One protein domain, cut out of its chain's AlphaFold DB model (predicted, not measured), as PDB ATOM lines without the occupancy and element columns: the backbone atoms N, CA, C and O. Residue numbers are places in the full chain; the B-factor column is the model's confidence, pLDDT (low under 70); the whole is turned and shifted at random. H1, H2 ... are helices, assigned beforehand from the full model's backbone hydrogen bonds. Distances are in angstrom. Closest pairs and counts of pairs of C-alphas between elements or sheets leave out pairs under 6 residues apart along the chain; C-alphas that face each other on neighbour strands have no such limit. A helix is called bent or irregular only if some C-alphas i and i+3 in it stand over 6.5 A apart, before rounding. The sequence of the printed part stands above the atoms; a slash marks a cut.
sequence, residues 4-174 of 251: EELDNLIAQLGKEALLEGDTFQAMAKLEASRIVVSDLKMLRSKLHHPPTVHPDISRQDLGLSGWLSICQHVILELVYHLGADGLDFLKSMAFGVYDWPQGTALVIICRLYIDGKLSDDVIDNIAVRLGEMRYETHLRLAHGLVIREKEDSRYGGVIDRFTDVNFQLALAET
ATOM      1  N   GLU A   4     -42.399 -69.010  35.620       94.31
ATOM      2  CA  GLU A   4     -41.234 -69.159  34.735       94.31
ATOM      3  C   GLU A   4     -41.254 -68.161  33.564       94.31
ATOM      4  O   GLU A   4     -40.226 -67.599  33.191       94.31
ATOM      5  N   GLU A   5     -42.436 -67.895  33.002       95.12
ATOM      6  CA  GLU A   5     -42.607 -66.898  31.939       95.12
ATOM      7  C   GLU A   5     -42.284 -65.487  32.446       95.12
ATOM      8  O   GLU A   5     -41.622 -64.724  31.742       95.12
ATOM      9  N   LEU A   6     -42.714 -65.154  33.668       95.50
ATOM     10  CA  LEU A   6     -42.421 -63.861  34.277       95.50
ATOM     11  C   LEU A   6     -40.936 -63.718  34.624       95.50
ATOM     12  O   LEU A   6     -40.365 -62.652  34.409       95.50
ATOM     13  N   ASP A   7     -40.306 -64.776  35.129       95.94
ATOM     14  CA  ASP A   7     -38.880 -64.771  35.455       95.94
ATOM     15  C   ASP A   7     -38.027 -64.533  34.208       95.94
ATOM     16  O   ASP A   7     -37.138 -63.680  34.221       95.94
ATOM     17  N   ASN A   8     -38.351 -65.220  33.110       95.44
ATOM     18  CA  ASN A   8     -37.695 -65.015  31.822       95.44
ATOM     19  C   ASN A   8     -37.918 -63.594  31.289       95.44
ATOM     20  O   ASN A   8     -36.977 -62.971  30.798       95.44
ATOM     21  N   LEU A   9     -39.135 -63.058  31.424       96.44
ATOM     22  CA  LEU A   9     -39.448 -61.688  31.019       96.44
ATOM     23  C   LEU A   9     -38.625 -60.659  31.807       96.44
ATOM     24  O   LEU A   9     -37.990 -59.792  31.208       96.44
ATOM     25  N   ILE A  10     -38.615 -60.755  33.139       96.69
ATOM     26  CA  ILE A  10     -37.870 -59.827  33.998       96.69
ATOM     27  C   ILE A  10     -36.368 -59.933  33.714       96.69
ATOM     28  O   ILE A  10     -35.694 -58.907  33.647       96.69
ATOM     29  N   ALA A  11     -35.836 -61.143  33.514       95.44
ATOM     30  CA  ALA A  11     -34.425 -61.331  33.192       95.44
ATOM     31  C   ALA A  11     -34.053 -60.741  31.822       95.44
ATOM     32  O   ALA A  11     -33.016 -60.089  31.703       95.44
ATOM     33  N   GLN A  12     -34.905 -60.917  30.808       95.56
ATOM     34  CA  GLN A  12     -34.693 -60.332  29.485       95.56
ATOM     35  C   GLN A  12     -34.733 -58.802  29.540       95.56
ATOM     36  O   GLN A  12     -33.812 -58.149  29.061       95.56
ATOM     37  N   LEU A  13     -35.755 -58.215  30.161       96.19
ATOM     38  CA  LEU A  13     -35.840 -56.762  30.315       96.19
ATOM     39  C   LEU A  13     -34.700 -56.206  31.180       96.19
ATOM     40  O   LEU A  13     -34.208 -55.119  30.906       96.19
ATOM     41  N   GLY A  14     -34.244 -56.956  32.187       94.44
ATOM     42  CA  GLY A  14     -33.099 -56.578  33.011       94.44
ATOM     43  C   GLY A  14     -31.783 -56.547  32.235       94.44
ATOM     44  O   GLY A  14     -30.953 -55.680  32.487       94.44
ATOM     45  N   LYS A  15     -31.605 -57.445  31.257       93.75
ATOM     46  CA  LYS A  15     -30.496 -57.363  30.298       93.75
ATOM     47  C   LYS A  15     -30.581 -56.082  29.478       93.75
ATOM     48  O   LYS A  15     -29.590 -55.372  29.384       93.75
ATOM     49  N   GLU A  16     -31.743 -55.783  28.907       94.69
ATOM     50  CA  GLU A  16     -31.912 -54.583  28.079       94.69
ATOM     51  C   GLU A  16     -31.733 -53.294  28.892       94.69
ATOM     52  O   GLU A  16     -31.147 -52.344  28.393       94.69
ATOM     53  N   ALA A  17     -32.153 -53.275  30.160       92.38
ATOM     54  CA  ALA A  17     -31.967 -52.134  31.063       92.38
ATOM     55  C   ALA A  17     -30.490 -51.833  31.391       92.38
ATOM     56  O   ALA A  17     -30.183 -50.748  31.881       92.38
ATOM     57  N   LEU A  18     -29.583 -52.787  31.160       90.19
ATOM     58  CA  LEU A  18     -28.137 -52.596  31.302       90.19
ATOM     59  C   LEU A  18     -27.468 -52.084  30.024       90.19
ATOM     60  O   LEU A  18     -26.304 -51.693  30.069       90.19
ATOM     61  N   LEU A  19     -28.163 -52.141  28.888       87.75
ATOM     62  CA  LEU A  19     -27.657 -51.652  27.615       87.75
ATOM     63  C   LEU A  19     -28.019 -50.173  27.455       87.75
ATOM     64  O   LEU A  19     -29.059 -49.714  27.920       87.75
ATOM     65  N   GLU A  20     -27.158 -49.416  26.780       73.62
ATOM     66  CA  GLU A  20     -27.437 -48.012  26.477       73.62
ATOM     67  C   GLU A  20     -28.509 -47.896  25.375       73.62
ATOM     68  O   GLU A  20     -28.411 -48.543  24.329       73.62
ATOM     69  N   GLY A  21     -29.517 -47.041  25.595       75.62
ATOM     70  CA  GLY A  21     -30.538 -46.670  24.607       75.62
ATOM     71  C   GLY A  21     -31.986 -46.914  25.052       75.62
ATOM     72  O   GLY A  21     -32.251 -47.366  26.161       75.62
ATOM     73  N   ASP A  22     -32.928 -46.635  24.147       83.12
ATOM     74  CA  ASP A  22     -34.378 -46.657  24.429       83.12
ATOM     75  C   ASP A  22     -35.031 -48.045  24.262       83.12
ATOM     76  O   ASP A  22     -36.256 -48.200  24.361       83.12
ATOM     77  N   THR A  23     -34.231 -49.074  23.965       90.50
ATOM     78  CA  THR A  23     -34.719 -50.436  23.702       90.50
ATOM     79  C   THR A  23     -35.479 -50.989  24.902       90.50
ATOM     80  O   THR A  23     -36.551 -51.578  24.736       90.50
ATOM     81  N   PHE A  24     -34.972 -50.747  26.114       94.06
ATOM     82  CA  PHE A  24     -35.614 -51.187  27.345       94.06
ATOM     83  C   PHE A  24     -37.032 -50.619  27.486       94.06
ATOM     84  O   PHE A  24     -37.972 -51.382  27.691       94.06
ATOM     85  N   GLN A  25     -37.214 -49.308  27.317       92.25
ATOM     86  CA  GLN A  25     -38.507 -48.637  27.469       92.25
ATOM     87  C   GLN A  25     -39.503 -49.122  26.410       92.25
ATOM     88  O   GLN A  25     -40.670 -49.388  26.717       92.25
ATOM     89  N   ALA A  26     -39.051 -49.286  25.163       92.81
ATOM     90  CA  ALA A  26     -39.885 -49.818  24.089       92.81
ATOM     91  C   ALA A  26     -40.342 -51.260  24.377       92.81
ATOM     92  O   ALA A  26     -41.523 -51.582  24.209       92.81
ATOM     93  N   MET A  27     -39.432 -52.115  24.853       95.38
ATOM     94  CA  MET A  27     -39.741 -53.502  25.202       95.38
ATOM     95  C   MET A  27     -40.614 -53.609  26.451       95.38
ATOM     96  O   MET A  27     -41.582 -54.365  26.443       95.38
ATOM     97  N   ALA A  28     -40.340 -52.828  27.497       95.69
ATOM     98  CA  ALA A  28     -41.148 -52.803  28.712       95.69
ATOM     99  C   ALA A  28     -42.600 -52.422  28.396       95.69
ATOM    100  O   ALA A  28     -43.524 -53.097  28.849       95.69
ATOM    101  N   LYS A  29     -42.811 -51.417  27.538       95.25
ATOM    102  CA  LYS A  29     -44.145 -51.027  27.065       95.25
ATOM    103  C   LYS A  29     -44.853 -52.147  26.306       95.25
ATOM    104  O   LYS A  29     -46.046 -52.366  26.520       95.25
ATOM    105  N   LEU A  30     -44.146 -52.829  25.405       95.38
ATOM    106  CA  LEU A  30     -44.704 -53.935  24.625       95.38
ATOM    107  C   LEU A  30     -45.109 -55.099  25.537       95.38
ATOM    108  O   LEU A  30     -46.243 -55.577  25.476       95.38
ATOM    109  N   GLU A  31     -44.200 -55.533  26.403       95.75
ATOM    110  CA  GLU A  31     -44.386 -56.704  27.258       95.75
ATOM    111  C   GLU A  31     -45.368 -56.450  28.404       95.75
ATOM    112  O   GLU A  31     -46.078 -57.368  28.821       95.75
ATOM    113  N   ALA A  32     -45.502 -55.203  28.864       94.25
ATOM    114  CA  ALA A  32     -46.494 -54.841  29.869       94.25
ATOM    115  C   ALA A  32     -47.939 -55.125  29.430       94.25
ATOM    116  O   ALA A  32     -48.788 -55.362  30.283       94.25
ATOM    117  N   SER A  33     -48.221 -55.201  28.122       93.44
ATOM    118  CA  SER A  33     -49.539 -55.622  27.612       93.44
ATOM    119  C   SER A  33     -49.937 -57.048  28.023       93.44
ATOM    120  O   SER A  33     -51.113 -57.409  27.963       93.44
ATOM    121  N   ARG A  34     -48.965 -57.863  28.449       94.06
ATOM    122  CA  ARG A  34     -49.157 -59.242  28.915       94.06
ATOM    123  C   ARG A  34     -49.290 -59.343  30.434       94.06
ATOM    124  O   ARG A  34     -49.559 -60.435  30.935       94.06
ATOM    125  N   ILE A  35     -49.062 -58.245  31.152       95.38
ATOM    126  CA  ILE A  35     -49.173 -58.162  32.607       95.38
ATOM    127  C   ILE A  35     -50.582 -57.696  32.959       95.38
ATOM    128  O   ILE A  35     -51.088 -56.726  32.404       95.38
ATOM    129  N   VAL A  36     -51.212 -58.381  33.908       94.19
ATOM    130  CA  VAL A  36     -52.516 -57.988  34.456       94.19
ATOM    131  C   VAL A  36     -52.433 -57.791  35.967       94.19
ATOM    132  O   VAL A  36     -51.499 -58.254  36.619       94.19
ATOM    133  N   VAL A  37     -53.446 -57.155  36.561       94.12
ATOM    134  CA  VAL A  37     -53.509 -56.877  38.011       94.12
ATOM    135  C   VAL A  37     -53.275 -58.129  38.869       94.12
ATOM    136  O   VAL A  37     -52.611 -58.060  39.900       94.12
ATOM    137  N   SER A  38     -53.748 -59.306  38.441       94.19
ATOM    138  CA  SER A  38     -53.523 -60.556  39.184       94.19
ATOM    139  C   SER A  38     -52.051 -60.986  39.244       94.19
ATOM    140  O   SER A  38     -51.673 -61.714  40.163       94.19
ATOM    141  N   ASP A  39     -51.211 -60.526  38.313       95.69
ATOM    142  CA  ASP A  39     -49.773 -60.816  38.289       95.69
ATOM    143  C   ASP A  39     -48.987 -59.971  39.306       95.69
ATOM    144  O   ASP A  39     -47.867 -60.333  39.671       95.69
ATOM    145  N   LEU A  40     -49.577 -58.895  39.849       94.62
ATOM    146  CA  LEU A  40     -48.933 -58.009  40.829       94.62
ATOM    147  C   LEU A  40     -48.462 -58.751  42.085       94.62
ATOM    148  O   LEU A  40     -47.422 -58.418  42.652       94.62
ATOM    149  N   LYS A  41     -49.189 -59.788  42.523       93.38
ATOM    150  CA  LYS A  41     -48.760 -60.615  43.662       93.38
ATOM    151  C   LYS A  41     -47.433 -61.321  43.374       93.38
ATOM    152  O   LYS A  41     -46.593 -61.428  44.264       93.38
ATOM    153  N   MET A  42     -47.255 -61.791  42.144       94.06
ATOM    154  CA  MET A  42     -46.042 -62.474  41.709       94.06
ATOM    155  C   MET A  42     -44.914 -61.469  41.464       94.06
ATOM    156  O   MET A  42     -43.820 -61.659  41.972       94.06
ATOM    157  N   LEU A  43     -45.195 -60.335  40.815       94.31
ATOM    158  CA  LEU A  43     -44.232 -59.234  40.686       94.31
ATOM    159  C   LEU A  43     -43.701 -58.774  42.052       94.31
ATOM    160  O   LEU A  43     -42.501 -58.562  42.206       94.31
ATOM    161  N   ARG A  44     -44.565 -58.708  43.078       92.38
ATOM    162  CA  ARG A  44     -44.144 -58.386  44.451       92.38
ATOM    163  C   ARG A  44     -43.102 -59.355  44.988       92.38
ATOM    164  O   ARG A  44     -42.157 -58.916  45.633       92.38
ATOM    165  N   SER A  45     -43.270 -60.662  44.781       92.12
ATOM    166  CA  SER A  45     -42.318 -61.637  45.327       92.12
ATOM    167  C   SER A  45     -40.937 -61.486  44.683       92.12
ATOM    168  O   SER A  45     -39.924 -61.638  45.374       92.12
ATOM    169  N   LYS A  46     -40.896 -61.094  43.403       92.94
ATOM    170  CA  LYS A  46     -39.664 -60.867  42.633       92.94
ATOM    171  C   LYS A  46     -38.911 -59.589  43.017       92.94
ATOM    172  O   LYS A  46     -37.720 -59.500  42.743       92.94
ATOM    173  N   LEU A  47     -39.537 -58.661  43.751       89.88
ATOM    174  CA  LEU A  47     -38.838 -57.519  44.368       89.88
ATOM    175  C   LEU A  47     -37.832 -57.934  45.453       89.88
ATOM    176  O   LEU A  47     -36.988 -57.122  45.826       89.88
ATOM    177  N   HIS A  48     -37.931 -59.166  45.966       87.75
ATOM    178  CA  HIS A  48     -37.035 -59.724  46.988       87.75
ATOM    179  C   HIS A  48     -36.329 -61.001  46.530       87.75
ATOM    180  O   HIS A  48     -35.241 -61.313  47.008       87.75
ATOM    181  N   HIS A  49     -36.942 -61.731  45.603       90.75
ATOM    182  CA  HIS A  49     -36.412 -62.966  45.041       90.75
ATOM    183  C   HIS A  49     -36.285 -62.779  43.530       90.75
ATOM    184  O   HIS A  49     -37.139 -63.272  42.787       90.75
ATOM    185  N   PRO A  50     -35.292 -61.994  43.072       91.56
ATOM    186  CA  PRO A  50     -35.150 -61.703  41.660       91.56
ATOM    187  C   PRO A  50     -34.915 -63.013  40.897       91.56
ATOM    188  O   PRO A  50     -34.328 -63.951  41.456       91.56
ATOM    189  N   PRO A  51     -35.351 -63.099  39.630       93.62
ATOM    190  CA  PRO A  51     -35.044 -64.249  38.790       93.62
ATOM    191  C   PRO A  51     -33.531 -64.437  38.665       93.62
ATOM    192  O   PRO A  51     -32.733 -63.551  38.983       93.62
ATOM    193  N   THR A  52     -33.103 -65.592  38.167       92.56
ATOM    194  CA  THR A  52     -31.686 -65.801  37.866       92.56
ATOM    195  C   THR A  52     -31.193 -64.778  36.847       92.56
ATOM    196  O   THR A  52     -31.882 -64.492  35.871       92.56
ATOM    197  N   VAL A  53     -29.978 -64.265  37.066       91.75
ATOM    198  CA  VAL A  53     -29.292 -63.367  36.123       91.75
ATOM    199  C   VAL A  53     -29.313 -63.957  34.716       91.75
ATOM    200  O   VAL A  53     -29.028 -65.148  34.558       91.75
ATOM    201  N   HIS A  54     -29.646 -63.125  33.726       92.00
ATOM    202  CA  HIS A  54     -29.669 -63.527  32.323       92.00
ATOM    203  C   HIS A  54     -28.301 -64.116  31.908       92.00
ATOM    204  O   HIS A  54     -27.276 -63.542  32.285       92.00
ATOM    205  N   PRO A  55     -28.245 -65.222  31.134       89.94
ATOM    206  CA  PRO A  55     -26.989 -65.904  30.787       89.94
ATOM    207  C   PRO A  55     -25.917 -65.013  30.147       89.94
ATOM    208  O   PRO A  55     -24.729 -65.232  30.360       89.94
ATOM    209  N   ASP A  56     -26.344 -63.997  29.398       90.06
ATOM    210  CA  ASP A  56     -25.453 -63.051  28.712       90.06
ATOM    211  C   ASP A  56     -24.818 -61.993  29.634       90.06
ATOM    212  O   ASP A  56     -24.022 -61.183  29.164       90.06
ATOM    213  N   ILE A  57     -25.172 -61.952  30.923       87.88
ATOM    214  CA  ILE A  57     -24.660 -60.952  31.866       87.88
ATOM    215  C   ILE A  57     -23.673 -61.603  32.837       87.88
ATOM    216  O   ILE A  57     -23.995 -62.563  33.546       87.88
ATOM    217  N   SER A  58     -22.473 -61.028  32.938       85.38
ATOM    218  CA  SER A  58     -21.501 -61.397  33.968       85.38
ATOM    219  C   SER A  58     -22.000 -60.961  35.347       85.38
ATOM    220  O   SER A  58     -22.166 -59.777  35.630       85.38
ATOM    221  N   ARG A  59     -22.192 -61.923  36.260       79.62
ATOM    222  CA  ARG A  59     -22.563 -61.624  37.656       79.62
ATOM    223  C   ARG A  59     -21.498 -60.829  38.407       79.62
ATOM    224  O   ARG A  59     -21.833 -60.155  39.375       79.62
ATOM    225  N   GLN A  60     -20.232 -60.947  38.005       80.38
ATOM    226  CA  GLN A  60     -19.131 -60.237  38.658       80.38
ATOM    227  C   GLN A  60     -19.229 -58.727  38.415       80.38
ATOM    228  O   GLN A  60     -18.884 -57.950  39.301       80.38
ATOM    229  N   ASP A  61     -19.794 -58.330  37.275       80.00
ATOM    230  CA  ASP A  61     -19.854 -56.937  36.829       80.00
ATOM    231  C   ASP A  61     -20.994 -56.161  37.518       80.00
ATOM    232  O   ASP A  61     -20.966 -54.937  37.585       80.00
ATOM    233  N   LEU A  62     -21.987 -56.866  38.076       80.81
ATOM    234  CA  LEU A  62     -23.171 -56.271  38.712       80.81
ATOM    235  C   LEU A  62     -22.986 -55.946  40.205       80.81
ATOM    236  O   LEU A  62     -23.807 -55.240  40.792       80.81
ATOM    237  N   GLY A  63     -21.956 -56.492  40.856       76.69
ATOM    238  CA  GLY A  63     -21.810 -56.421  42.312       76.69
ATOM    239  C   GLY A  63     -22.897 -57.193  43.086       76.69
ATOM    240  O   GLY A  63     -23.727 -57.901  42.518       76.69
ATOM    241  N   LEU A  64     -22.881 -57.082  44.422       64.62
ATOM    242  CA  LEU A  64     -23.699 -57.922  45.320       64.62
ATOM    243  C   LEU A  64     -25.216 -57.701  45.189       64.62
ATOM    244  O   LEU A  64     -25.983 -58.642  45.381       64.62
ATOM    245  N   SER A  65     -25.654 -56.481  44.873       81.19
ATOM    246  CA  SER A  65     -27.075 -56.104  44.814       81.19
ATOM    247  C   SER A  65     -27.520 -55.532  43.466       81.19
ATOM    248  O   SER A  65     -28.702 -55.229  43.311       81.19
ATOM    249  N   GLY A  66     -26.628 -55.413  42.474       87.88
ATOM    250  CA  GLY A  66     -26.953 -54.751  41.206       87.88
ATOM    251  C   GLY A  66     -28.092 -55.430  40.455       87.88
ATOM    252  O   GLY A  66     -29.032 -54.761  40.037       87.88
ATOM    253  N   TRP A  67     -28.080 -56.766  40.375       92.12
ATOM    254  CA  TRP A  67     -29.156 -57.501  39.705       92.12
ATOM    255  C   TRP A  67     -30.524 -57.293  40.357       92.12
ATOM    256  O   TRP A  67     -31.519 -57.102  39.664       92.12
ATOM    257  N   LEU A  68     -30.572 -57.282  41.690       91.62
ATOM    258  CA  LEU A  68     -31.809 -57.030  42.419       91.62
ATOM    259  C   LEU A  68     -32.373 -55.646  42.073       91.62
ATOM    260  O   LEU A  68     -33.550 -55.539  41.739       91.62
ATOM    261  N   SER A  69     -31.532 -54.610  42.109       89.69
ATOM    262  CA  SER A  69     -31.930 -53.239  41.771       89.69
ATOM    263  C   SER A  69     -32.445 -53.123  40.334       89.69
ATOM    264  O   SER A  69     -33.447 -52.450  40.091       89.69
ATOM    265  N   ILE A  70     -31.812 -53.822  39.387       92.81
ATOM    266  CA  ILE A  70     -32.246 -53.867  37.984       92.81
ATOM    267  C   ILE A  70     -33.614 -54.538  37.866       92.81
ATOM    268  O   ILE A  70     -34.522 -53.979  37.257       92.81
ATOM    269  N   CYS A  71     -33.814 -55.697  38.498       94.12
ATOM    270  CA  CYS A  71     -35.119 -56.356  38.496       94.12
ATOM    271  C   CYS A  71     -36.203 -55.481  39.138       94.12
ATOM    272  O   CYS A  71     -37.317 -55.422  38.627       94.12
ATOM    273  N   GLN A  72     -35.892 -54.770  40.225       93.12
ATOM    274  CA  GLN A  72     -36.821 -53.826  40.849       93.12
ATOM    275  C   GLN A  72     -37.191 -52.681  39.897       93.12
ATOM    276  O   GLN A  72     -38.368 -52.336  39.797       93.12
ATOM    277  N   HIS A  73     -36.217 -52.131  39.166       92.94
ATOM    278  CA  HIS A  73     -36.460 -51.119  38.139       92.94
ATOM    279  C   HIS A  73     -37.384 -51.642  37.030       92.94
ATOM    280  O   HIS A  73     -38.403 -51.019  36.739       92.94
ATOM    281  N   VAL A  74     -37.090 -52.829  36.490       95.75
ATOM    282  CA  VAL A  74     -37.910 -53.507  35.472       95.75
ATOM    283  C   VAL A  74     -39.342 -53.729  35.957       95.75
ATOM    284  O   VAL A  74     -40.294 -53.412  35.250       95.75
ATOM    285  N   ILE A  75     -39.513 -54.259  37.172       96.06
ATOM    286  CA  ILE A  75     -40.834 -54.532  37.751       96.06
ATOM    287  C   ILE A  75     -41.643 -53.238  37.867       96.06
ATOM    288  O   ILE A  75     -42.820 -53.217  37.513       96.06
ATOM    289  N   LEU A  76     -41.026 -52.156  38.339       95.38
ATOM    290  CA  LEU A  76     -41.692 -50.862  38.452       95.38
ATOM    291  C   LEU A  76     -42.047 -50.252  37.093       95.38
ATOM    292  O   LEU A  76     -43.104 -49.635  36.976       95.38
ATOM    293  N   GLU A  77     -41.219 -50.460  36.070       96.31
ATOM    294  CA  GLU A  77     -41.526 -50.035  34.702       96.31
ATOM    295  C   GLU A  77     -42.719 -50.810  34.122       96.31
ATOM    296  O   GLU A  77     -43.622 -50.223  33.530       96.31
ATOM    297  N   LEU A  78     -42.798 -52.122  34.369       97.12
ATOM    298  CA  LEU A  78     -43.970 -52.921  33.996       97.12
ATOM    299  C   LEU A  78     -45.239 -52.423  34.707       97.12
ATOM    300  O   LEU A  78     -46.292 -52.296  34.084       97.12
ATOM    301  N   VAL A  79     -45.142 -52.094  35.999       96.88
ATOM    302  CA  VAL A  79     -46.274 -51.566  36.781       96.88
ATOM    303  C   VAL A  79     -46.699 -50.175  36.300       96.88
ATOM    304  O   VAL A  79     -47.895 -49.898  36.252       96.88
ATOM    305  N   TYR A  80     -45.766 -49.312  35.891       97.38
ATOM    306  CA  TYR A  80     -46.080 -48.009  35.291       97.38
ATOM    307  C   TYR A  80     -47.021 -48.138  34.079       97.38
ATOM    308  O   TYR A  80     -47.945 -47.338  33.895       97.38
ATOM    309  N   HIS A  81     -46.844 -49.182  33.272       96.94
ATOM    310  CA  HIS A  81     -47.689 -49.429  32.107       96.94
ATOM    311  C   HIS A  81     -49.083 -49.983  32.437       96.94
ATOM    312  O   HIS A  81     -49.968 -49.877  31.590       96.94
ATOM    313  N   LEU A  82     -49.328 -50.461  33.664       95.94
ATOM    314  CA  LEU A  82     -50.684 -50.759  34.153       95.94
ATOM    315  C   LEU A  82     -51.492 -49.490  34.464       95.94
ATOM    316  O   LEU A  82     -52.703 -49.551  34.661       95.94
ATOM    317  N   GLY A  83     -50.847 -48.323  34.506       95.56
ATOM    318  CA  GLY A  83     -51.523 -47.058  34.762       95.56
ATOM    319  C   GLY A  83     -52.134 -46.989  36.163       95.56
ATOM    320  O   GLY A  83     -51.497 -47.365  37.147       95.56
ATOM    321  N   ALA A  84     -53.372 -46.497  36.252       95.94
ATOM    322  CA  ALA A  84     -54.084 -46.348  37.522       95.94
ATOM    323  C   ALA A  84     -54.324 -47.693  38.236       95.94
ATOM    324  O   ALA A  84     -54.289 -47.737  39.464       95.94
ATOM    325  N   ASP A  85     -54.458 -48.796  37.492       96.19
ATOM    326  CA  ASP A  85     -54.654 -50.137  38.062       96.19
ATOM    327  C   ASP A  85     -53.428 -50.626  38.861       96.19
ATOM    328  O   ASP A  85     -53.536 -51.505  39.717       96.19
ATOM    329  N   GLY A  86     -52.249 -50.044  38.612       96.25
ATOM    330  CA  GLY A  86     -51.025 -50.299  39.372       96.25
ATOM    331  C   GLY A  86     -50.874 -49.450  40.641       96.25
ATOM    332  O   GLY A  86     -49.932 -49.668  41.407       96.25
ATOM    333  N   LEU A  87     -51.763 -48.480  40.893       96.56
ATOM    334  CA  LEU A  87     -51.552 -47.457  41.922       96.56
ATOM    335  C   LEU A  87     -51.468 -48.033  43.338       96.56
ATOM    336  O   LEU A  87     -50.568 -47.659  44.087       96.56
ATOM    337  N   ASP A  88     -52.357 -48.953  43.714       95.00
ATOM    338  CA  ASP A  88     -52.351 -49.541  45.062       95.00
ATOM    339  C   ASP A  88     -51.065 -50.330  45.329       95.00
ATOM    340  O   ASP A  88     -50.498 -50.292  46.427       95.00
ATOM    341  N   PHE A  89     -50.545 -50.993  44.293       94.38
ATOM    342  CA  PHE A  89     -49.254 -51.658  44.361       94.38
ATOM    343  C   PHE A  89     -48.134 -50.649  44.621       94.38
ATOM    344  O   PHE A  89     -47.357 -50.844  45.558       94.38
ATOM    345  N   LEU A  90     -48.091 -49.550  43.865       95.50
ATOM    346  CA  LEU A  90     -47.104 -48.483  44.037       95.50
ATOM    347  C   LEU A  90     -47.201 -47.824  45.418       95.50
ATOM    348  O   LEU A  90     -46.189 -47.723  46.109       95.50
ATOM    349  N   LYS A  91     -48.409 -47.463  45.869       94.19
ATOM    350  CA  LYS A  91     -48.662 -46.869  47.192       94.19
ATOM    351  C   LYS A  91     -48.184 -47.772  48.321       94.19
ATOM    352  O   LYS A  91     -47.546 -47.301  49.255       94.19
ATOM    353  N   SER A  92     -48.433 -49.077  48.226       91.75
ATOM    354  CA  SER A  92     -47.984 -50.021  49.258       91.75
ATOM    355  C   SER A  92     -46.456 -50.121  49.384       91.75
ATOM    356  O   SER A  92     -45.972 -50.534  50.432       91.75
ATOM    357  N   MET A  93     -45.706 -49.782  48.328       91.06
ATOM    358  CA  MET A  93     -44.244 -49.698  48.380       91.06
ATOM    359  C   MET A  93     -43.804 -48.318  48.847       91.06
ATOM    360  O   MET A  93     -43.015 -48.234  49.776       91.06
ATOM    361  N   ALA A  94     -44.346 -47.254  48.248       92.94
ATOM    362  CA  ALA A  94     -44.032 -45.865  48.579       92.94
ATOM    363  C   ALA A  94     -44.261 -45.538  50.062       92.94
ATOM    364  O   ALA A  94     -43.519 -44.759  50.647       92.94
ATOM    365  N   PHE A  95     -45.270 -46.161  50.669       91.31
ATOM    366  CA  PHE A  95     -45.726 -45.868  52.025       91.31
ATOM    367  C   PHE A  95     -45.682 -47.076  52.970       91.31
ATOM    368  O   PHE A  95     -46.269 -47.037  54.052       91.31
ATOM    369  N   GLY A  96     -45.069 -48.176  52.533       84.94
ATOM    370  CA  GLY A  96     -44.971 -49.407  53.308       84.94
ATOM    371  C   GLY A  96     -43.903 -49.340  54.401       84.94
ATOM    372  O   GLY A  96     -42.970 -48.547  54.335       84.94
ATOM    373  N   VAL A  97     -44.015 -50.250  55.375       68.69
ATOM    374  CA  VAL A  97     -43.130 -50.374  56.556       68.69
ATOM    375  C   VAL A  97     -41.690 -50.789  56.195       68.69
ATOM    376  O   VAL A  97     -40.804 -50.749  57.043       68.69
ATOM    377  N   TYR A  98     -41.442 -51.217  54.954       58.97
ATOM    378  CA  TYR A  98     -40.171 -51.798  54.524       58.97
ATOM    379  C   TYR A  98     -39.545 -50.980  53.380       58.97
ATOM    380  O   TYR A  98     -40.184 -50.769  52.352       58.97
ATOM    381  N   ASP A  99     -38.290 -50.547  53.553       59.00
ATOM    382  CA  ASP A  99     -37.604 -49.492  52.771       59.00
ATOM    383  C   ASP A  99     -37.142 -49.859  51.346       59.00
ATOM    384  O   ASP A  99     -36.104 -49.387  50.872       59.00
ATOM    385  N   TRP A 100     -37.875 -50.695  50.612       67.75
ATOM    386  CA  TRP A 100     -37.460 -51.078  49.258       67.75
ATOM    387  C   TRP A 100     -38.646 -51.125  48.291       67.75
ATOM    388  O   TRP A 100     -39.595 -51.859  48.561       67.75
ATOM    389  N   PRO A 101     -38.590 -50.478  47.108       81.00
ATOM    390  CA  PRO A 101     -37.893 -49.244  46.695       81.00
ATOM    391  C   PRO A 101     -38.830 -48.004  46.752       81.00
ATOM    392  O   PRO A 101     -39.376 -47.577  45.733       81.00
ATOM    393  N   GLN A 102     -39.001 -47.406  47.942       90.50
ATOM    394  CA  GLN A 102     -39.934 -46.287  48.197       90.50
ATOM    395  C   GLN A 102     -39.778 -45.113  47.213       90.50
ATOM    396  O   GLN A 102     -40.721 -44.787  46.494       90.50
ATOM    397  N   GLY A 103     -38.580 -44.522  47.126       92.19
ATOM    398  CA  GLY A 103     -38.318 -43.381  46.237       92.19
ATOM    399  C   GLY A 103     -38.593 -43.684  44.762       92.19
ATOM    400  O   GLY A 103     -39.211 -42.880  44.070       92.19
ATOM    401  N   THR A 104     -38.238 -44.878  44.280       92.06
ATOM    402  CA  THR A 104     -38.518 -45.266  42.891       92.06
ATOM    403  C   THR A 104     -40.018 -45.424  42.645       92.06
ATOM    404  O   THR A 104     -40.513 -44.988  41.608       92.06
ATOM    405  N   ALA A 105     -40.766 -45.989  43.599       95.19
ATOM    406  CA  ALA A 105     -42.222 -46.073  43.501       95.19
ATOM    407  C   ALA A 105     -42.870 -44.678  43.450       95.19
ATOM    408  O   ALA A 105     -43.754 -44.456  42.624       95.19
ATOM    409  N   LEU A 106     -42.395 -43.724  44.261       96.75
ATOM    410  CA  LEU A 106     -42.847 -42.327  44.220       96.75
ATOM    411  C   LEU A 106     -42.577 -41.672  42.862       96.75
ATOM    412  O   LEU A 106     -43.464 -41.017  42.317       96.75
ATOM    413  N   VAL A 107     -41.403 -41.910  42.266       96.94
ATOM    414  CA  VAL A 107     -41.090 -41.439  40.906       96.94
ATOM    415  C   VAL A 107     -42.089 -42.004  39.894       96.94
ATOM    416  O   VAL A 107     -42.594 -41.254  39.062       96.94
ATOM    417  N   ILE A 108     -42.434 -43.297  39.968       97.50
ATOM    418  CA  ILE A 108     -43.457 -43.878  39.084       97.50
ATOM    419  C   ILE A 108     -44.824 -43.222  39.288       97.50
ATOM    420  O   ILE A 108     -45.492 -42.905  38.305       97.50
ATOM    421  N   ILE A 109     -45.235 -42.976  40.533       98.38
ATOM    422  CA  ILE A 109     -46.501 -42.291  40.820       98.38
ATOM    423  C   ILE A 109     -46.499 -40.883  40.202       98.38
ATOM    424  O   ILE A 109     -47.462 -40.511  39.535       98.38
ATOM    425  N   CYS A 110     -45.400 -40.133  40.322       98.31
ATOM    426  CA  CYS A 110     -45.266 -38.815  39.696       98.31
ATOM    427  C   CYS A 110     -45.345 -38.891  38.163       98.31
ATOM    428  O   CYS A 110     -46.022 -38.073  37.547       98.31
ATOM    429  N   ARG A 111     -44.730 -39.904  37.535       97.88
ATOM    430  CA  ARG A 111     -44.850 -40.137  36.082       97.88
ATOM    431  C   ARG A 111     -46.297 -40.392  35.663       97.88
ATOM    432  O   ARG A 111     -46.765 -39.825  34.684       97.88
ATOM    433  N   LEU A 112     -47.018 -41.233  36.408       98.44
ATOM    434  CA  LEU A 112     -48.429 -41.521  36.139       98.44
ATOM    435  C   LEU A 112     -49.302 -40.263  36.251       98.44
ATOM    436  O   LEU A 112     -50.210 -40.077  35.441       98.44
ATOM    437  N   TYR A 113     -49.016 -39.398  37.223       98.44
ATOM    438  CA  TYR A 113     -49.669 -38.098  37.352       98.44
ATOM    439  C   TYR A 113     -49.374 -37.185  36.152       98.44
ATOM    440  O   TYR A 113     -50.303 -36.659  35.547       98.44
ATOM    441  N   ILE A 114     -48.108 -37.071  35.741       98.19
ATOM    442  CA  ILE A 114     -47.699 -36.278  34.569       98.19
ATOM    443  C   ILE A 114     -48.362 -36.783  33.273       98.19
ATOM    444  O   ILE A 114     -48.714 -35.990  32.398       98.19
ATOM    445  N   ASP A 115     -48.609 -38.088  33.161       97.19
ATOM    446  CA  ASP A 115     -49.354 -38.689  32.046       97.19
ATOM    447  C   ASP A 115     -50.880 -38.475  32.114       97.19
ATOM    448  O   ASP A 115     -51.608 -38.975  31.256       97.19
ATOM    449  N   GLY A 116     -51.391 -37.783  33.136       97.50
ATOM    450  CA  GLY A 116     -52.823 -37.544  33.330       97.50
ATOM    451  C   GLY A 116     -53.607 -38.776  33.791       97.50
ATOM    452  O   GLY A 116     -54.825 -38.826  33.625       97.50
ATOM    453  N   LYS A 117     -52.931 -39.790  34.346       97.50
ATOM    454  CA  LYS A 117     -53.571 -41.028  34.827       97.50
ATOM    455  C   LYS A 117     -54.005 -40.946  36.289       97.50
ATOM    456  O   LYS A 117     -54.758 -41.809  36.732       97.50
ATOM    457  N   LEU A 118     -53.510 -39.958  37.033       97.62
ATOM    458  CA  LEU A 118     -53.783 -39.751  38.454       97.62
ATOM    459  C   LEU A 118     -54.244 -38.315  38.704       97.62
ATOM    460  O   LEU A 118     -53.895 -37.407  37.953       97.62
ATOM    461  N   SER A 119     -55.007 -38.126  39.774       96.69
ATOM    462  CA  SER A 119     -55.483 -36.829  40.250       96.69
ATOM    463  C   SER A 119     -54.485 -36.142  41.189       96.69
ATOM    464  O   SER A 119     -53.549 -36.760  41.704       96.69
ATOM    465  N   ASP A 120     -54.710 -34.846  41.417       97.19
ATOM    466  CA  ASP A 120     -53.876 -33.991  42.269       97.19
ATOM    467  C   ASP A 120     -53.757 -34.472  43.716       97.19
ATOM    468  O   ASP A 120     -52.688 -34.348  44.312       97.19
ATOM    469  N   ASP A 121     -54.820 -35.070  44.258       97.12
ATOM    470  CA  ASP A 121     -54.875 -35.593  45.627       97.12
ATOM    471  C   ASP A 121     -53.789 -36.641  45.905       97.12
ATOM    472  O   ASP A 121     -53.303 -36.758  47.031       97.12
ATOM    473  N   VAL A 122     -53.366 -37.390  44.882       97.06
ATOM    474  CA  VAL A 122     -52.282 -38.366  45.010       97.06
ATOM    475  C   VAL A 122     -50.942 -37.668  45.239       97.06
ATOM    476  O   VAL A 122     -50.161 -38.127  46.071       97.06
ATOM    477  N   ILE A 123     -50.678 -36.567  44.533       97.81
ATOM    478  CA  ILE A 123     -49.434 -35.800  44.679       97.81
ATOM    479  C   ILE A 123     -49.436 -35.014  45.989       97.81
ATOM    480  O   ILE A 123     -48.431 -35.030  46.698       97.81
ATOM    481  N   ASP A 124     -50.571 -34.426  46.370       96.06
ATOM    482  CA  ASP A 124     -50.717 -33.775  47.677       96.06
ATOM    483  C   ASP A 124     -50.488 -34.760  48.825       96.06
ATOM    484  O   ASP A 124     -49.826 -34.438  49.812       96.06
ATOM    485  N   ASN A 125     -50.974 -35.999  48.691       95.88
ATOM    486  CA  ASN A 125     -50.728 -37.026  49.695       95.88
ATOM    487  C   ASN A 125     -49.246 -37.405  49.806       95.88
ATOM    488  O   ASN A 125     -48.786 -37.676  50.913       95.88
ATOM    489  N   ILE A 126     -48.501 -37.419  48.695       96.62
ATOM    490  CA  ILE A 126     -47.044 -37.594  48.743       96.62
ATOM    491  C   ILE A 126     -46.421 -36.423  49.500       96.62
ATOM    492  O   ILE A 126     -45.701 -36.664  50.462       96.62
ATOM    493  N   ALA A 127     -46.748 -35.184  49.119       96.06
ATOM    494  CA  ALA A 127     -46.170 -33.973  49.700       96.06
ATOM    495  C   ALA A 127     -46.306 -33.933  51.231       96.06
ATOM    496  O   ALA A 127     -45.329 -33.682  51.930       96.06
ATOM    497  N   VAL A 128     -47.492 -34.263  51.755       95.06
ATOM    498  CA  VAL A 128     -47.769 -34.294  53.204       95.06
ATOM    499  C   VAL A 128     -46.956 -35.363  53.940       95.06
ATOM    500  O   VAL A 128     -46.670 -35.211  55.123       95.06
ATOM    501  N   ARG A 129     -46.589 -36.453  53.263       94.31
ATOM    502  CA  ARG A 129     -45.950 -37.621  53.886       94.31
ATOM    503  C   ARG A 129     -44.444 -37.687  53.693       94.31
ATOM    504  O   ARG A 129     -43.819 -38.571  54.270       94.31
ATOM    505  N   LEU A 130     -43.861 -36.789  52.898       93.31
ATOM    506  CA  LEU A 130     -42.417 -36.767  52.667       93.31
ATOM    507  C   LEU A 130     -41.637 -36.639  53.978       93.31
ATOM    508  O   LEU A 130     -40.690 -37.389  54.165       93.31
ATOM    509  N   GLY A 131     -42.085 -35.803  54.918       91.44
ATOM    510  CA  GLY A 131     -41.406 -35.623  56.208       91.44
ATOM    511  C   GLY A 131     -41.376 -36.868  57.108       91.44
ATOM    512  O   GLY A 131     -40.634 -36.904  58.084       91.44
ATOM    513  N   GLU A 132     -42.158 -37.909  56.796       91.38
ATOM    514  CA  GLU A 132     -42.135 -39.198  57.508       91.38
ATOM    515  C   GLU A 132     -41.101 -40.176  56.921       91.38
ATOM    516  O   GLU A 132     -40.907 -41.277  57.449       91.38
ATOM    517  N   MET A 133     -40.486 -39.829  55.789       92.12
ATOM    518  CA  MET A 133     -39.617 -40.715  55.025       92.12
ATOM    519  C   MET A 133     -38.150 -40.528  55.402       92.12
ATOM    520  O   MET A 133     -37.724 -39.506  55.932       92.12
ATOM    521  N   ARG A 134     -37.342 -41.552  55.124       91.69
ATOM    522  CA  ARG A 134     -35.891 -41.464  55.305       91.69
ATOM    523  C   ARG A 134     -35.253 -40.649  54.199       91.69
ATOM    524  O   ARG A 134     -35.691 -40.734  53.052       91.69
ATOM    525  N   TYR A 135     -34.148 -39.981  54.522       93.12
ATOM    526  CA  TYR A 135     -33.405 -39.126  53.597       93.12
ATOM    527  C   TYR A 135     -33.068 -39.803  52.252       93.12
ATOM    528  O   TYR A 135     -33.205 -39.193  51.193       93.12
ATOM    529  N   GLU A 136     -32.750 -41.103  52.235       91.75
ATOM    530  CA  GLU A 136     -32.467 -41.844  50.997       91.75
ATOM    531  C   GLU A 136     -33.660 -41.901  50.030       91.75
ATOM    532  O   GLU A 136     -33.478 -42.010  48.812       91.75
ATOM    533  N   THR A 137     -34.888 -41.832  50.546       93.69
ATOM    534  CA  THR A 137     -36.099 -41.729  49.725       93.69
ATOM    535  C   THR A 137     -36.184 -40.360  49.054       93.69
ATOM    536  O   THR A 137     -36.502 -40.310  47.862       93.69
ATOM    537  N   HIS A 138     -35.811 -39.285  49.754       95.62
ATOM    538  CA  HIS A 138     -35.733 -37.934  49.187       95.62
ATOM    539  C   HIS A 138     -34.682 -37.864  48.078       95.62
ATOM    540  O   HIS A 138     -35.012 -37.432  46.979       95.62
ATOM    541  N   LEU A 139     -33.472 -38.392  48.309       94.31
ATOM    542  CA  LEU A 139     -32.404 -38.459  47.300       94.31
ATOM    543  C   LEU A 139     -32.856 -39.167  46.019       94.31
ATOM    544  O   LEU A 139     -32.675 -38.661  44.910       94.31
ATOM    545  N   ARG A 140     -33.487 -40.338  46.158       92.81
ATOM    546  CA  ARG A 140     -33.980 -41.111  45.006       92.81
ATOM    547  C   ARG A 140     -35.100 -40.389  44.262       92.81
ATOM    548  O   ARG A 140     -35.124 -40.433  43.032       92.81
ATOM    549  N   LEU A 141     -36.024 -39.760  44.990       95.88
ATOM    550  CA  LEU A 141     -37.115 -38.997  44.393       95.88
ATOM    551  C   LEU A 141     -36.578 -37.767  43.655       95.88
ATOM    552  O   LEU A 141     -36.894 -37.596  42.481       95.88
ATOM    553  N   ALA A 142     -35.730 -36.965  44.303       96.62
ATOM    554  CA  ALA A 142     -35.138 -35.752  43.744       96.62
ATOM    555  C   ALA A 142     -34.386 -36.059  42.447       96.62
ATOM    556  O   ALA A 142     -34.742 -35.541  41.390       96.62
ATOM    557  N   HIS A 143     -33.445 -37.004  42.491       94.50
ATOM    558  CA  HIS A 143     -32.685 -37.420  41.315       94.50
ATOM    559  C   HIS A 143     -33.599 -37.931  40.185       94.50
ATOM    560  O   HIS A 143     -33.458 -37.544  39.023       94.50
ATOM    561  N   GLY A 144     -34.592 -38.762  40.522       94.44
ATOM    562  CA  GLY A 144     -35.526 -39.321  39.547       94.44
ATOM    563  C   GLY A 144     -36.426 -38.286  38.864       94.44
ATOM    564  O   GLY A 144     -36.777 -38.485  37.696       94.44
ATOM    565  N   LEU A 145     -36.796 -37.209  39.567       96.94
ATOM    566  CA  LEU A 145     -37.589 -36.104  39.024       96.94
ATOM    567  C   LEU A 145     -36.724 -35.109  38.246       96.94
ATOM    568  O   LEU A 145     -37.124 -34.721  37.155       96.94
ATOM    569  N   VAL A 146     -35.531 -34.758  38.738       95.44
ATOM    570  CA  VAL A 146     -34.622 -33.809  38.067       95.44
ATOM    571  C   VAL A 146     -34.148 -34.341  36.716       95.44
ATOM    572  O   VAL A 146     -34.127 -33.594  35.741       95.44
ATOM    573  N   ILE A 147     -33.820 -35.635  36.608       93.25
ATOM    574  CA  ILE A 147     -33.489 -36.239  35.305       93.25
ATOM    575  C   ILE A 147     -34.647 -36.057  34.315       93.25
ATOM    576  O   ILE A 147     -34.419 -35.697  33.165       93.25
ATOM    577  N   ARG A 148     -35.885 -36.274  34.767       94.38
ATOM    578  CA  ARG A 148     -37.081 -36.192  33.916       94.38
ATOM    579  C   ARG A 148     -37.471 -34.762  33.577       94.38
ATOM    580  O   ARG A 148     -37.932 -34.517  32.471       94.38
ATOM    581  N   GLU A 149     -37.240 -33.817  34.483       95.69
ATOM    582  CA  GLU A 149     -37.460 -32.386  34.254       95.69
ATOM    583  C   GLU A 149     -36.661 -31.864  33.051       95.69
ATOM    584  O   GLU A 149     -37.145 -31.000  32.321       95.69
ATOM    585  N   LYS A 150     -35.476 -32.435  32.783       91.56
ATOM    586  CA  LYS A 150     -34.673 -32.098  31.595       91.56
ATOM    587  C   LYS A 150     -35.359 -32.452  30.276       91.56
ATOM    588  O   LYS A 150     -35.095 -31.805  29.266       91.56
ATOM    589  N   GLU A 151     -36.194 -33.485  30.280       91.56
ATOM    590  CA  GLU A 151     -36.896 -33.991  29.097       91.56
ATOM    591  C   GLU A 151     -38.327 -33.443  29.008       91.56
ATOM    592  O   GLU A 151     -38.857 -33.246  27.914       91.56
ATOM    593  N   ASP A 152     -38.950 -33.173  30.156       96.19
ATOM    594  CA  ASP A 152     -40.331 -32.728  30.277       96.19
ATOM    595  C   ASP A 152     -40.477 -31.712  31.422       96.19
ATOM    596  O   ASP A 152     -40.464 -32.048  32.607       96.19
ATOM    597  N   SER A 153     -40.678 -30.442  31.069       95.56
ATOM    598  CA  SER A 153     -40.753 -29.341  32.037       95.56
ATOM    599  C   SER A 153     -41.939 -29.436  33.002       95.56
ATOM    600  O   SER A 153     -41.939 -28.768  34.036       95.56
ATOM    601  N   ARG A 154     -42.942 -30.283  32.722       97.06
ATOM    602  CA  ARG A 154     -44.087 -30.492  33.623       97.06
ATOM    603  C   ARG A 154     -43.664 -31.074  34.974       97.06
ATOM    604  O   ARG A 154     -44.357 -30.846  35.963       97.06
ATOM    605  N   TYR A 155     -42.527 -31.776  35.040       97.38
ATOM    606  CA  TYR A 155     -41.981 -32.272  36.307       97.38
ATOM    607  C   TYR A 155     -41.571 -31.142  37.259       97.38
ATOM    608  O   TYR A 155     -41.681 -31.341  38.467       97.38
ATOM    609  N   GLY A 156     -41.204 -29.958  36.753       95.31
ATOM    610  CA  GLY A 156     -40.928 -28.786  37.593       95.31
ATOM    611  C   GLY A 156     -42.121 -28.434  38.486       95.31
ATOM    612  O   GLY A 156     -41.976 -28.307  39.696       95.31
ATOM    613  N   GLY A 157     -43.339 -28.461  37.933       95.75
ATOM    614  CA  GLY A 157     -44.560 -28.222  38.708       95.75
ATOM    615  C   GLY A 157     -44.874 -29.297  39.759       95.75
ATOM    616  O   GLY A 157     -45.608 -29.023  40.703       95.75
ATOM    617  N   VAL A 158     -44.341 -30.519  39.629       96.75
ATOM    618  CA  VAL A 158     -44.434 -31.551  40.682       96.75
ATOM    619  C   VAL A 158     -43.381 -31.310  41.758       96.75
ATOM    620  O   VAL A 158     -43.700 -31.392  42.939       96.75
ATOM    621  N   ILE A 159     -42.151 -30.984  41.354       96.75
ATOM    622  CA  ILE A 159     -41.048 -30.648  42.262       96.75
ATOM    623  C   ILE A 159     -41.444 -29.472  43.167       96.75
ATOM    624  O   ILE A 159     -41.272 -29.557  44.381       96.75
ATOM    625  N   ASP A 160     -42.064 -28.433  42.602       94.62
ATOM    626  CA  ASP A 160     -42.502 -27.239  43.335       94.62
ATOM    627  C   ASP A 160     -43.581 -27.532  44.396       94.62
ATOM    628  O   ASP A 160     -43.731 -26.777  45.358       94.62
ATOM    629  N   ARG A 161     -44.326 -28.642  44.269       95.69
ATOM    630  CA  ARG A 161     -45.330 -29.063  45.268       95.69
ATOM    631  C   ARG A 161     -44.708 -29.723  46.496       95.69
ATOM    632  O   ARG A 161     -45.383 -29.866  47.515       95.69
ATOM    633  N   PHE A 162     -43.453 -30.149  46.423       96.81
ATOM    634  CA  PHE A 162     -42.775 -30.855  47.505       96.81
ATOM    635  C   PHE A 162     -41.934 -29.881  48.329       96.81
ATOM    636  O   PHE A 162     -40.752 -29.676  48.078       96.81
ATOM    637  N   THR A 163     -42.551 -29.274  49.340       93.56
ATOM    638  CA  THR A 163     -41.929 -28.222  50.165       93.56
ATOM    639  C   THR A 163     -41.148 -28.744  51.372       93.56
ATOM    640  O   THR A 163     -40.613 -27.946  52.137       93.56
ATOM    641  N   ASP A 164     -41.115 -30.062  51.569       95.75
ATOM    642  CA  ASP A 164     -40.387 -30.713  52.657       95.75
ATOM    643  C   ASP A 164     -38.889 -30.370  52.616       95.75
ATOM    644  O   ASP A 164     -38.253 -30.452  51.564       95.75
ATOM    645  N   VAL A 165     -38.315 -29.987  53.759       95.62
ATOM    646  CA  VAL A 165     -36.939 -29.470  53.820       95.62
ATOM    647  C   VAL A 165     -35.895 -30.526  53.446       95.62
ATOM    648  O   VAL A 165     -34.928 -30.207  52.757       95.62
ATOM    649  N   ASN A 166     -36.118 -31.795  53.795       96.44
ATOM    650  CA  ASN A 166     -35.218 -32.888  53.426       96.44
ATOM    651  C   ASN A 166     -35.291 -33.184  51.924       96.44
ATOM    652  O   ASN A 166     -34.281 -33.501  51.298       96.44
ATOM    653  N   PHE A 167     -36.465 -33.034  51.305       97.31
ATOM    654  CA  PHE A 167     -36.575 -33.091  49.847       97.31
ATOM    655  C   PHE A 167     -35.848 -31.926  49.167       97.31
ATOM    656  O   PHE A 167     -35.174 -32.125  48.159       97.31
ATOM    657  N   GLN A 168     -35.938 -30.726  49.733       96.62
ATOM    658  CA  GLN A 168     -35.255 -29.542  49.209       96.62
ATOM    659  C   GLN A 168     -33.730 -29.657  49.345       96.62
ATOM    660  O   GLN A 168     -33.014 -29.292  48.412       96.62
ATOM    661  N   LEU A 169     -33.230 -30.258  50.431       97.12
ATOM    662  CA  LEU A 169     -31.817 -30.621  50.563       97.12
ATOM    663  C   LEU A 169     -31.402 -31.636  49.493       97.12
ATOM    664  O   LEU A 169     -30.425 -31.413  48.783       97.12
ATOM    665  N   ALA A 170     -32.194 -32.688  49.285       96.94
ATOM    666  CA  ALA A 170     -31.916 -33.671  48.242       96.94
ATOM    667  C   ALA A 170     -31.883 -33.056  46.825       96.94
ATOM    668  O   ALA A 170     -31.075 -33.463  45.987       96.94
ATOM    669  N   LEU A 171     -32.730 -32.058  46.540       96.25
ATOM    670  CA  LEU A 171     -32.670 -31.291  45.288       96.25
ATOM    671  C   LEU A 171     -31.382 -30.466  45.178       96.25
ATOM    672  O   LEU A 171     -30.785 -30.436  44.103       96.25
ATOM    673  N   ALA A 172     -30.961 -29.810  46.262       94.62
ATOM    674  CA  ALA A 172     -29.739 -29.005  46.308       94.62
ATOM    675  C   ALA A 172     -28.472 -29.854  46.107       94.62
ATOM    676  O   ALA A 172     -27.524 -29.418  45.454       94.62
ATOM    677  N   GLU A 173     -28.473 -31.090  46.612       94.44
ATOM    678  CA  GLU A 173     -27.382 -32.057  46.442       94.44
ATOM    679  C   GLU A 173     -27.344 -32.708  45.050       94.44
ATOM    680  O   GLU A 173     -26.355 -33.354  44.700       94.44
ATOM    681  N   THR A 174     -28.397 -32.553  44.242       92.69
ATOM    682  CA  THR A 174     -28.479 -33.172  42.915       92.69
ATOM    683  C   THR A 174     -27.550 -32.441  41.926       92.69
ATOM    684  O   THR A 174     -27.822 -31.285  41.588       92.69
TER     685      THR A 174
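Overview. This is residues 4 to 174 of the 251 residues of an uncharacterized protein of Filimonas lacunae (UniProt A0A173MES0). Two groups of helices are joined in their middle: H1, H2 and H3 gather round H4 in one, H7, H8 and H9 round H6 in the other, and H4 and H6 touch, with H5 beside H6. H10 packs on H8 toward one end, and the long link between H3 and H4 winds past H1 at the other. The 171 printed residues hold ten named helices, H1 to H10 in chain order, and no named strand; the class is all helix. The whole is compact, with a radius of gyration of the C-alphas of 15.9 A and spans of 45 by 33 by 32 A.

Along the chain. H4, the longest helix, holds residues 66 to 81, 23.3 A from C-alpha 66 at (-26.953, -54.751, 41.206) to C-alpha 81 at (-47.689, -49.429, 32.107). Before it come H1, residues 4 to 16, 18.5 A long from C-alpha 4 at (-41.234, -69.159, 34.735), H2, residues 23 to 32, and H3, residues 37 to 46. After it come H5, residues 83 to 94, H6, residues 102 to 114, 18.6 A, H7, residues 120 to 132, 19.9 A, H8, residues 135 to 149, 20.9 A, H9, residues 154 to 159, and H10, residues 165 to 172. H5 and H7 are irregular, C-alphas 85 and 88 being 7.4 A apart and C-alphas 128 and 131 7.2 A; H3 is only just irregular, with 6.54 A between C-alphas 38 and 41.

Arrangement. H4 and H6 are the hubs, touching five helices each. H4, H5 and H6 form an up and down bundle, each running against the one before it. H5 and H6 are a hairpin at a shallow tilt of 27 degrees, with C-alphas 94 and 102 closest at 4.1 A. With residues 10 to 14 alone, H1 touches H4, about perpendicular at 76 degrees; C-alphas 14 and 70 are closest, 5.7 A. H2 touches H4 at a steep tilt of 57 degrees, closest at C-alphas 32 and 78, 5.2 A. H3 and H4 only just touch, with 3 pairs of C-alphas within 8 A, closest 43 and 75, 6.5 A. H6 touches H7, closest at C-alphas 110 and 123, 7.2 A. H8 touches H6, closest at C-alphas 103 and 137, 4.5 A, H9, at 149 and 155, 5.0 A, and H10, at 139 and 170, 4.9 A. Every O i to N i+4 pair is within hydrogen-bond range in H1, H2, H4, H6 and H10; H3 has 4 of 6, H5 5 of 8, H7 7 of 9, H8 10 of 11 and H9 1 of 2.

Size, cuts and confidence. The C-alphas farthest apart, those of Pro 55 and Thr 163, are 44.9 A apart. The printed part has no cut; the one long link is H3 to H4, residues 47 to 65. Mean pLDDT of the printed part is 92.6, with residues 64 and 97 to 100 under 70.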